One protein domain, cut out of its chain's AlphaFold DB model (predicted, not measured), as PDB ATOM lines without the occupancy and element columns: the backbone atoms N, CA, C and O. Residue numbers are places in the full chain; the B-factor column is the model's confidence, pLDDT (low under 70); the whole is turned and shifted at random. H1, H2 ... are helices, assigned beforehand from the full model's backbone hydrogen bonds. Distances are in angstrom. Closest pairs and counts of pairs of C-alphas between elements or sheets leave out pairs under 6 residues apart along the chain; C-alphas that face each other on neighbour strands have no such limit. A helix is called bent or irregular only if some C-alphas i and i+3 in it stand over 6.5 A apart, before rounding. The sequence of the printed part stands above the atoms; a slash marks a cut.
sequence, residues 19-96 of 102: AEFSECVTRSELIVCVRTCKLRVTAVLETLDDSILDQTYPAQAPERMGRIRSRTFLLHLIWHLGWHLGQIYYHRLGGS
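Overview. This is residues 19 to 96 of the 102 residues of an uncharacterized protein of Gemmatimonadetes bacterium (UniProt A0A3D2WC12). Two long helices, H2 and H4, run roughly opposite ways as the two legs of an open U, with a gap between them. The short H3 and the loop of residues 54 to 69 make the closed end of the U, while the short H1 stands free off to one side, joined to the first residue of H2 by residues 23 to 26. The printed part has 78 residues with four named helices in the order H1, H2, H3, H4 and no named strand, and its class is all helix. The whole is loose, with a radius of gyration of the C-alphas of 15.7 A, and elongated, spanning 46 by 24 by 23 A.

Along the chain. H1 is residues 19 to 22, and C-alpha 19 stands at (129.035, -23.927, 4.225). H2, residues 27 to 45, measures 26.7 A from first to last C-alpha and begins with C-alpha 27 at (122.286, -32.876, -7.502). H3 is residues 50 to 53. H4, residues 70 to 95, is the longest helix by residues with 26, and it measures 37.6 A from first to last C-alpha. It ends with C-alpha 95 at (108.713, -25.841, -12.938). No helix is bent or irregular.

Arrangement. H1 touches no helix, and it is apart from H2, H3 and H4. H2 touches no helix either, and it is apart from both H3 and H4. H3 and H4 only just touch, with 3 pairs of C-alphas within 8 A. Their closest C-alphas are those of Leu 53 and Arg 71, 4.8 A apart, and H4 touches H3 with residues 70 to 71 alone. Every pair of O i and N i+4 is within hydrogen-bond range in H2 and H4. H1 and H3, with four residues each, are too short for such a pair, and in each the one pair of O i and N i+3 is within range.

Size, cuts and confidence. The two C-alphas farthest apart are those of Ser 51 and Ser 96, at 47.3 A, and the C-alphas of Ala 19 and Ser 96, the first and last printed residues, are 30.0 A apart. The printed part has no cut. The links from H1 to H2 and from H2 to H3 are tight, with 4 residues each, and the link from H3 to H4 is long, with 16 residues. Residues 77 to 96 stand free, of which 77 to 95 belong to H4. The mean pLDDT of the printed part is 93.4, and residues 95 to 96 are under 70.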
ATOM      1  N   ALA A  19     129.045 -22.981   5.336       90.38
ATOM      2  CA  ALA A  19     129.035 -23.927   4.225       90.38
ATOM      3  C   ALA A  19     127.618 -24.413   3.862       90.38
ATOM      4  O   ALA A  19     127.288 -24.515   2.683       90.38
ATOM      5  N   GLU A  20     126.737 -24.623   4.855       89.06
ATOM      6  CA  GLU A  20     125.332 -25.033   4.645       89.06
ATOM      7  C   GLU A  20     124.546 -24.115   3.684       89.06
ATOM      8  O   GLU A  20     123.564 -24.569   3.090       89.06
ATOM      9  N   PHE A  21     124.937 -22.842   3.549       89.19
ATOM     10  CA  PHE A  21     124.225 -21.856   2.727       89.19
ATOM     11  C   PHE A  21     125.076 -21.218   1.623       89.19
ATOM     12  O   PHE A  21     124.502 -20.607   0.721       89.19
ATOM     13  N   SER A  22     126.407 -21.323   1.683       92.44
ATOM     14  CA  SER A  22     127.311 -20.764   0.670       92.44
ATOM     15  C   SER A  22     127.769 -21.794  -0.365       92.44
ATOM     16  O   SER A  22     128.024 -21.427  -1.514       92.44
ATOM     17  N   GLU A  23     127.852 -23.077   0.000       90.81
ATOM     18  CA  GLU A  23     128.338 -24.112  -0.907       90.81
ATOM     19  C   GLU A  23     127.288 -24.497  -1.952       90.81
ATOM     20  O   GLU A  23     126.131 -24.801  -1.659       90.81
ATOM     21  N   CYS A  24     127.725 -24.537  -3.209       92.06
ATOM     22  CA  CYS A  24     126.944 -25.080  -4.310       92.06
ATOM     23  C   CYS A  24     127.378 -26.524  -4.565       92.06
ATOM     24  O   CYS A  24     128.511 -26.774  -4.967       92.06
ATOM     25  N   VAL A  25     126.458 -27.465  -4.369       92.50
ATOM     26  CA  VAL A  25     126.682 -28.895  -4.618       92.50
ATOM     27  C   VAL A  25     125.894 -29.367  -5.832       92.50
ATOM     28  O   VAL A  25     124.813 -28.860  -6.145       92.50
ATOM     29  N   THR A  26     126.405 -30.386  -6.514       96.31
ATOM     30  CA  THR A  26     125.669 -31.065  -7.579       96.31
ATOM     31  C   THR A  26     124.450 -31.802  -7.018       96.31
ATOM     32  O   THR A  26     124.395 -32.211  -5.854       96.31
ATOM     33  N   ARG A  27     123.459 -32.069  -7.878       94.31
ATOM     34  CA  ARG A  27     122.286 -32.876  -7.502       94.31
ATOM     35  C   ARG A  27     122.675 -34.264  -6.978       94.31
ATOM     36  O   ARG A  27     122.029 -34.774  -6.065       94.31
ATOM     37  N   SER A  28     123.700 -34.888  -7.559       97.06
ATOM     38  CA  SER A  28     124.222 -36.189  -7.124       97.06
ATOM     39  C   SER A  28     124.778 -36.138  -5.703       97.06
ATOM     40  O   SER A  28     124.411 -36.981  -4.886       97.06
ATOM     41  N   GLU A  29     125.599 -35.133  -5.393       96.06
ATOM     42  CA  GLU A  29     126.162 -34.936  -4.053       96.06
ATOM     43  C   GLU A  29     125.057 -34.674  -3.032       96.06
ATOM     44  O   GLU A  29     125.018 -35.325  -1.990       96.06
ATOM     45  N   LEU A  30     124.079 -33.825  -3.367       94.12
ATOM     46  CA  LEU A  30     122.937 -33.559  -2.493       94.12
ATOM     47  C   LEU A  30     122.151 -34.839  -2.158       94.12
ATOM     48  O   LEU A  30     121.796 -35.071  -1.001       94.12
ATOM     49  N   ILE A  31     121.905 -35.706  -3.148       96.31
ATOM     50  CA  ILE A  31     121.219 -36.990  -2.931       96.31
ATOM     51  C   ILE A  31     122.030 -37.895  -1.996       96.31
ATOM     52  O   ILE A  31     121.449 -38.549  -1.124       96.31
ATOM     53  N   VAL A  32     123.356 -37.938  -2.151       97.19
ATOM     54  CA  VAL A  32     124.240 -38.691  -1.250       97.19
ATOM     55  C   VAL A  32     124.163 -38.127   0.169       97.19
ATOM     56  O   VAL A  32     123.945 -38.893   1.108       97.19
ATOM     57  N   CYS A  33     124.232 -36.805   0.337       93.50
ATOM     58  CA  CYS A  33     124.107 -36.144   1.637       93.50
ATOM     59  C   CYS A  33     122.777 -36.477   2.329       93.50
ATOM     60  O   CYS A  33     122.767 -36.835   3.510       93.50
ATOM     61  N   VAL A  34     121.657 -36.448   1.598       95.31
ATOM     62  CA  VAL A  34     120.334 -36.821   2.131       95.31
ATOM     63  C   VAL A  34     120.297 -38.290   2.564       95.31
ATOM     64  O   VAL A  34     119.795 -38.594   3.648       95.31
ATOM     65  N   ARG A  35     120.853 -39.212   1.766       97.38
ATOM     66  CA  ARG A  35     120.909 -40.646   2.109       97.38
ATOM     67  C   ARG A  35     121.756 -40.900   3.354       97.38
ATOM     68  O   ARG A  35     121.308 -41.604   4.257       97.38
ATOM     69  N   THR A  36     122.930 -40.282   3.435       95.44
ATOM     70  CA  THR A  36     123.812 -40.366   4.606       95.44
ATOM     71  C   THR A  36     123.143 -39.789   5.850       95.44
ATOM     72  O   THR A  36     123.194 -40.398   6.917       95.44
ATOM     73  N   CYS A  37     122.465 -38.645   5.717       95.19
ATOM     74  CA  CYS A  37     121.692 -38.046   6.800       95.19
ATOM     75  C   CYS A  37     120.608 -39.005   7.302       95.19
ATOM     76  O   CYS A  37     120.534 -39.248   8.504       95.19
ATOM     77  N   LYS A  38     119.830 -39.610   6.391       96.56
ATOM     78  CA  LYS A  38     118.797 -40.593   6.741       96.56
ATOM     79  C   LYS A  38     119.378 -41.755   7.546       96.56
ATOM     80  O   LYS A  38     118.859 -42.043   8.615       96.56
ATOM     81  N   LEU A  39     120.459 -42.376   7.071       96.81
ATOM     82  CA  LEU A  39     121.088 -43.515   7.752       96.81
ATOM     83  C   LEU A  39     121.499 -43.172   9.189       96.81
ATOM     84  O   LEU A  39     121.135 -43.888  10.117       96.81
ATOM     85  N   ARG A  40     122.211 -42.054   9.388       95.50
ATOM     86  CA  ARG A  40     122.678 -41.661  10.728       95.50
ATOM     87  C   ARG A  40     121.537 -41.250  11.654       95.50
ATOM     88  O   ARG A  40     121.561 -41.583  12.831       95.50
ATOM     89  N   VAL A  41     120.546 -40.527  11.132       96.06
ATOM     90  CA  VAL A  41     119.367 -40.125  11.910       96.06
ATOM     91  C   VAL A  41     118.577 -41.351  12.354       96.06
ATOM     92  O   VAL A  41     118.249 -41.444  13.530       96.06
ATOM     93  N   THR A  42     118.311 -42.299  11.450       96.94
ATOM     94  CA  THR A  42     117.588 -43.533  11.780       96.94
ATOM     95  C   THR A  42     118.312 -44.332  12.860       96.94
ATOM     96  O   THR A  42     117.680 -44.668  13.855       96.94
ATOM     97  N   ALA A  43     119.627 -44.529  12.725       96.94
ATOM     98  CA  ALA A  43     120.412 -45.265  13.715       96.94
ATOM     99  C   ALA A  43     120.311 -44.658  15.125       96.94
ATOM    100  O   ALA A  43     120.204 -45.390  16.098       96.94
ATOM    101  N   VAL A  44     120.298 -43.326  15.252       97.12
ATOM    102  CA  VAL A  44     120.123 -42.675  16.561       97.12
ATOM    103  C   VAL A  44     118.697 -42.820  17.072       97.12
ATOM    104  O   VAL A  44     118.507 -43.142  18.240       97.12
ATOM    105  N   LEU A  45     117.689 -42.616  16.220       96.69
ATOM    106  CA  LEU A  45     116.285 -42.735  16.627       96.69
ATOM    107  C   LEU A  45     115.945 -44.140  17.151       96.69
ATOM    108  O   LEU A  45     115.156 -44.249  18.083       96.69
ATOM    109  N   GLU A  46     116.566 -45.188  16.604       97.12
ATOM    110  CA  GLU A  46     116.401 -46.582  17.050       97.12
ATOM    111  C   GLU A  46     116.975 -46.858  18.449       97.12
ATOM    112  O   GLU A  46     116.611 -47.852  19.071       97.12
ATOM    113  N   THR A  47     117.842 -45.981  18.961       96.12
ATOM    114  CA  THR A  47     118.413 -46.101  20.316       96.12
ATOM    115  C   THR A  47     117.614 -45.362  21.386       96.12
ATOM    116  O   THR A  47     117.924 -45.486  22.568       96.12
ATOM    117  N   LEU A  48     116.609 -44.571  20.997       96.44
ATOM    118  CA  LEU A  48     115.855 -43.747  21.938       96.44
ATOM    119  C   LEU A  48     114.768 -44.566  22.631       96.44
ATOM    120  O   LEU A  48     113.970 -45.237  21.981       96.44
ATOM    121  N   ASP A  49     114.684 -44.421  23.948       96.62
ATOM    122  CA  ASP A  49     113.598 -44.947  24.766       96.62
ATOM    123  C   ASP A  49     112.779 -43.811  25.407       96.62
ATOM    124  O   ASP A  49     113.116 -42.626  25.306       96.62
ATOM    125  N   ASP A  50     111.682 -44.163  26.083       97.12
ATOM    126  CA  ASP A  50     110.816 -43.179  26.741       97.12
ATOM    127  C   ASP A  50     111.556 -42.348  27.803       97.12
ATOM    128  O   ASP A  50     111.246 -41.168  27.983       97.12
ATOM    129  N   SER A  51     112.581 -42.916  28.450       96.62
ATOM    130  CA  SER A  51     113.371 -42.209  29.462       96.62
ATOM    131  C   SER A  51     114.162 -41.047  28.857       96.62
ATOM    132  O   SER A  51     114.226 -39.976  29.460       96.62
ATOM    133  N   ILE A  52     114.708 -41.217  27.647       95.69
ATOM    134  CA  ILE A  52     115.413 -40.162  26.904       95.69
ATOM    135  C   ILE A  52     114.409 -39.172  26.300       95.69
ATOM    136  O   ILE A  52     114.631 -37.957  26.302       95.69
ATOM    137  N   LEU A  53     113.286 -39.676  25.782       96.81
ATOM    138  CA  LEU A  53     112.265 -38.853  25.134       96.81
ATOM    139  C   LEU A  53     111.581 -37.875  26.099       96.81
ATOM    140  O   LEU A  53     111.222 -36.764  25.687       96.81
ATOM    141  N   ASP A  54     111.419 -38.253  27.366       96.81
ATOM    142  CA  ASP A  54     110.745 -37.424  28.367       96.81
ATOM    143  C   ASP A  54     111.678 -36.428  29.075       96.81
ATOM    144  O   ASP A  54     111.197 -35.494  29.727       96.81
ATOM    145  N   GLN A  55     112.993 -36.548  28.876       96.94
ATOM    146  CA  GLN A  55     113.973 -35.568  29.338       96.94
ATOM    147  C   GLN A  55     113.947 -34.280  28.503       96.94
ATOM    148  O   GLN A  55     113.459 -34.225  27.368       96.94
ATOM    149  N   THR A  56     114.492 -33.206  29.079       97.06
ATOM    150  CA  THR A  56     114.822 -31.995  28.320       97.06
ATOM    151  C   THR A  56     115.819 -32.348  27.223       97.06
ATOM    152  O   THR A  56     116.770 -33.088  27.463       97.06
ATOM    153  N   TYR A  57     115.600 -31.803  26.028       96.75
ATOM    154  CA  TYR A  57     116.508 -31.986  24.908       96.75
ATOM    155  C   TYR A  57     117.929 -31.540  25.308       96.75
ATOM    156  O   TYR A  57     118.093 -30.400  25.752       96.75
ATOM    157  N   PRO A  58     118.940 -32.421  25.203       93.31
ATOM    158  CA  PRO A  58     120.215 -32.228  25.897       93.31
ATOM    159  C   PRO A  58     121.175 -31.270  25.177       93.31
ATOM    160  O   PRO A  58     122.123 -30.785  25.788       93.31
ATOM    161  N   ALA A  59     120.937 -30.979  23.895       91.81
ATOM    162  CA  ALA A  59     121.751 -30.064  23.103       91.81
ATOM    163  C   ALA A  59     121.069 -28.702  22.900       91.81
ATOM    164  O   ALA A  59     119.956 -28.443  23.366       91.81
ATOM    165  N   GLN A  60     121.737 -27.803  22.181       88.81
ATOM    166  CA  GLN A  60     121.209 -26.470  21.914       88.81
ATOM    167  C   GLN A  60     120.034 -26.531  20.923       88.81
ATOM    168  O   GLN A  60     120.213 -26.662  19.712       88.81
ATOM    169  N   ALA A  61     118.814 -26.417  21.447       88.81
ATOM    170  CA  ALA A  61     117.626 -26.149  20.646       88.81
ATOM    171  C   ALA A  61     117.623 -24.685  20.151       88.81
ATOM    172  O   ALA A  61     118.303 -23.834  20.735       88.81
ATOM    173  N   PRO A  62     116.843 -24.352  19.103       88.62
ATOM    174  CA  PRO A  62     116.590 -22.961  18.736       88.62
ATOM    175  C   PRO A  62     116.140 -22.140  19.951       88.62
ATOM    176  O   PRO A  62     115.345 -22.620  20.754       88.62
ATOM    177  N   GLU A  63     116.603 -20.895  20.066       86.81
ATOM    178  CA  GLU A  63     116.415 -20.041  21.254       86.81
ATOM    179  C   GLU A  63     114.950 -19.948  21.721       86.81
ATOM    180  O   GLU A  63     114.651 -20.045  22.910       86.81
ATOM    181  N   ARG A  64     114.011 -19.875  20.770       88.94
ATOM    182  CA  ARG A  64     112.561 -19.820  21.032       88.94
ATOM    183  C   ARG A  64     111.973 -21.106  21.635       88.94
ATOM    184  O   ARG A  64     110.812 -21.110  22.023       88.94
ATOM    185  N   MET A  65     112.743 -22.191  21.684       88.38
ATOM    186  CA  MET A  65     112.350 -23.521  22.168       88.38
ATOM    187  C   MET A  65     113.157 -23.935  23.407       88.38
ATOM    188  O   MET A  65     113.356 -25.124  23.654       88.38
ATOM    189  N   GLY A  66     113.651 -22.968  24.186       81.38
ATOM    190  CA  GLY A  66     114.438 -23.229  25.389       81.38
ATOM    191  C   GLY A  66     113.788 -24.258  26.324       81.38
ATOM    192  O   GLY A  66     112.599 -24.185  26.623       81.38
ATOM    193  N   ARG A  67     114.593 -25.223  26.792       88.56
ATOM    194  CA  ARG A  67     114.200 -26.303  27.723       88.56
ATOM    195  C   ARG A  67     113.052 -27.209  27.240       88.56
ATOM    196  O   ARG A  67     112.406 -27.867  28.057       88.56
ATOM    197  N   ILE A  68     112.810 -27.281  25.932       95.69
ATOM    198  CA  ILE A  68     111.850 -28.213  25.327       95.69
ATOM    199  C   ILE A  68     112.208 -29.679  25.636       95.69
ATOM    200  O   ILE A  68     113.381 -30.041  25.712       95.69
ATOM    201  N   ARG A  69     111.200 -30.543  25.804       96.88
ATOM    202  CA  ARG A  69     111.413 -31.996  25.930       96.88
ATOM    203  C   ARG A  69     111.833 -32.613  24.599       96.88
ATOM    204  O   ARG A  69     111.315 -32.205  23.556       96.88
ATOM    205  N   SER A  70     112.681 -33.641  24.638       97.12
ATOM    206  CA  SER A  70     113.161 -34.366  23.451       97.12
ATOM    207  C   SER A  70     112.007 -34.836  22.561       97.12
ATOM    208  O   SER A  70     112.009 -34.561  21.362       97.12
ATOM    209  N   ARG A  71     110.957 -35.435  23.144       97.50
ATOM    210  CA  ARG A  71     109.744 -35.859  22.421       97.50
ATOM    211  C   ARG A  71     109.089 -34.710  21.650       97.50
ATOM    212  O   ARG A  71     108.792 -34.838  20.465       97.50
ATOM    213  N   THR A  72     108.868 -33.575  22.313       96.81
ATOM    214  CA  THR A  72     108.225 -32.405  21.696       96.81
ATOM    215  C   THR A  72     109.110 -31.794  20.611       96.81
ATOM    216  O   THR A  72     108.606 -31.381  19.569       96.81
ATOM    217  N   PHE A  73     110.429 -31.783  20.810       97.06
ATOM    218  CA  PHE A  73     111.360 -31.281  19.809       97.06
ATOM    219  C   PHE A  73     111.428 -32.178  18.566       97.06
ATOM    220  O   PHE A  73     111.395 -31.673  17.447       97.06
ATOM    221  N   LEU A  74     111.422 -33.505  18.729       96.88
ATOM    222  CA  LEU A  74     111.355 -34.437  17.599       96.88
ATOM    223  C   LEU A  74     110.052 -34.280  16.801       96.88
ATOM    224  O   LEU A  74     110.093 -34.252  15.572       96.88
ATOM    225  N   LEU A  75     108.910 -34.086  17.473       96.31
ATOM    226  CA  LEU A  75     107.642 -33.761  16.802       96.31
ATOM    227  C   LEU A  75     107.735 -32.452  16.005       96.31
ATOM    228  O   LEU A  75     107.268 -32.388  14.867       96.31
ATOM    229  N   HIS A  76     108.379 -31.426  16.566       95.81
ATOM    230  CA  HIS A  76     108.648 -30.185  15.843       95.81
ATOM    231  C   HIS A  76     109.490 -30.430  14.579       95.81
ATOM    232  O   HIS A  76     109.142 -29.923  13.512       95.81
ATOM    233  N   LEU A  77     110.553 -31.236  14.663       96.00
ATOM    234  CA  LEU A  77     111.398 -31.557  13.507       96.00
ATOM    235  C   LEU A  77     110.636 -32.315  12.409       96.00
ATOM    236  O   LEU A  77     110.874 -32.059  11.229       96.00
ATOM    237  N   ILE A  78     109.698 -33.200  12.769       96.31
ATOM    238  CA  ILE A  78     108.824 -33.885  11.801       96.31
ATOM    239  C   ILE A  78     107.968 -32.868  11.043       96.31
ATOM    240  O   ILE A  78     107.929 -32.894   9.812       96.31
ATOM    241  N   TRP A  79     107.322 -31.944  11.762       96.62
ATOM    242  CA  TRP A  79     106.540 -30.881  11.130       96.62
ATOM    243  C   TRP A  79     107.422 -30.025  10.212       96.62
ATOM    244  O   TRP A  79     107.061 -29.765   9.065       96.62
ATOM    245  N   HIS A  80     108.608 -29.638  10.688       96.00
ATOM    246  CA  HIS A  80     109.546 -28.791   9.953       96.00
ATOM    247  C   HIS A  80     110.024 -29.455   8.656       96.00
ATOM    248  O   HIS A  80     110.098 -28.811   7.609       96.00
ATOM    249  N   LEU A  81     110.292 -30.762   8.695       96.12
ATOM    250  CA  LEU A  81     110.588 -31.537   7.495       96.12
ATOM    251  C   LEU A  81     109.398 -31.537   6.524       96.12
ATOM    252  O   LEU A  81     109.589 -31.291   5.335       96.12
ATOM    253  N   GLY A  82     108.178 -31.763   7.022       97.44
ATOM    254  CA  GLY A  82     106.955 -31.723   6.215       97.44
ATOM    255  C   GLY A  82     106.746 -30.380   5.508       97.44
ATOM    256  O   GLY A  82     106.440 -30.351   4.317       97.44
ATOM    257  N   TRP A  83     106.991 -29.269   6.206       97.25
ATOM    258  CA  TRP A  83     106.930 -27.922   5.635       97.25
ATOM    259  C   TRP A  83     107.887 -27.739   4.454       97.25
ATOM    260  O   TRP A  83     107.472 -27.307   3.377       97.25
ATOM    261  N   HIS A  84     109.153 -28.132   4.610       95.50
ATOM    262  CA  HIS A  84     110.133 -28.048   3.525       95.50
ATOM    263  C   HIS A  84     109.828 -28.997   2.365       95.50
ATOM    264  O   HIS A  84     110.021 -28.630   1.206       95.50
ATOM    265  N   LEU A  85     109.306 -30.194   2.639       96.69
ATOM    266  CA  LEU A  85     108.833 -31.091   1.584       96.69
ATOM    267  C   LEU A  85     107.701 -30.450   0.770       96.69
ATOM    268  O   LEU A  85     107.701 -30.561  -0.456       96.69
ATOM    269  N   GLY A  86     106.792 -29.725   1.426       96.25
ATOM    270  CA  GLY A  86     105.761 -28.929   0.760       96.25
ATOM    271  C   GLY A  86     106.342 -27.848  -0.156       96.25
ATOM    272  O   GLY A  86     105.914 -27.726  -1.303       96.25
ATOM    273  N   GLN A  87     107.365 -27.119   0.300       95.44
ATOM    274  CA  GLN A  87     108.063 -26.118  -0.521       95.44
ATOM    275  C   GLN A  87     108.709 -26.749  -1.765       95.44
ATOM    276  O   GLN A  87     108.510 -26.263  -2.878       95.44
ATOM    277  N   ILE A  88     109.430 -27.864  -1.599       93.56
ATOM    278  CA  ILE A  88     110.052 -28.600  -2.714       93.56
ATOM    279  C   ILE A  88     108.989 -29.072  -3.710       93.56
ATOM    280  O   ILE A  88     109.158 -28.930  -4.922       93.56
ATOM    281  N   TYR A  89     107.884 -29.625  -3.207       94.69
ATOM    282  CA  TYR A  89     106.778 -30.079  -4.040       94.69
ATOM    283  C   TYR A  89     106.158 -28.927  -4.842       94.69
ATOM    284  O   TYR A  89     105.938 -29.068  -6.045       94.69
ATOM    285  N   TYR A  90     105.945 -27.771  -4.212       94.19
ATOM    286  CA  TYR A  90     105.421 -26.584  -4.883       94.19
ATOM    287  C   TYR A  90     106.353 -26.092  -5.999       94.19
ATOM    288  O   TYR A  90     105.903 -25.871  -7.123       94.19
ATOM    289  N   HIS A  91     107.663 -26.013  -5.739       90.56
ATOM    290  CA  HIS A  91     108.649 -25.674  -6.771       90.56
ATOM    291  C   HIS A  91     108.654 -26.677  -7.931       90.56
ATOM    292  O   HIS A  91     108.761 -26.274  -9.089       90.56
ATOM    293  N   ARG A  92     108.485 -27.977  -7.647       91.62
ATOM    294  CA  ARG A  92     108.380 -29.010  -8.687       91.62
ATOM    295  C   ARG A  92     107.171 -28.790  -9.601       91.62
ATOM    296  O   ARG A  92     107.307 -28.974 -10.805       91.62
ATOM    297  N   LEU A  93     106.019 -28.403  -9.048       88.56
ATOM    298  CA  LEU A  93     104.813 -28.102  -9.831       88.56
ATOM    299  C   LEU A  93     104.953 -26.812 -10.652       88.56
ATOM    300  O   LEU A  93     104.532 -26.768 -11.804       88.56
ATOM    301  N   GLY A  94     105.563 -25.772 -10.080       79.25
ATOM    302  CA  GLY A  94     105.798 -24.507 -10.784       79.25
ATOM    303  C   GLY A  94     106.796 -24.622 -11.945       79.25
ATOM    304  O   GLY A  94     106.733 -23.835 -12.883       79.25
ATOM    305  N   GLY A  95     107.695 -25.611 -11.907       61.62
ATOM    306  CA  GLY A  95     108.713 -25.841 -12.938       61.62
ATOM    307  C   GLY A  95     108.255 -26.661 -14.150       61.62
ATOM    308  O   GLY A  95     108.930 -26.645 -15.173       61.62
ATOM    309  N   SER A  96     107.113 -27.356 -14.091       58.66
ATOM    310  CA  SER A  96     106.616 -28.183 -15.210       58.66
ATOM    311  C   SER A  96     105.952 -27.394 -16.354       58.66
ATOM    312  O   SER A  96     105.349 -27.996 -17.236       58.66
TER     313      SER A  96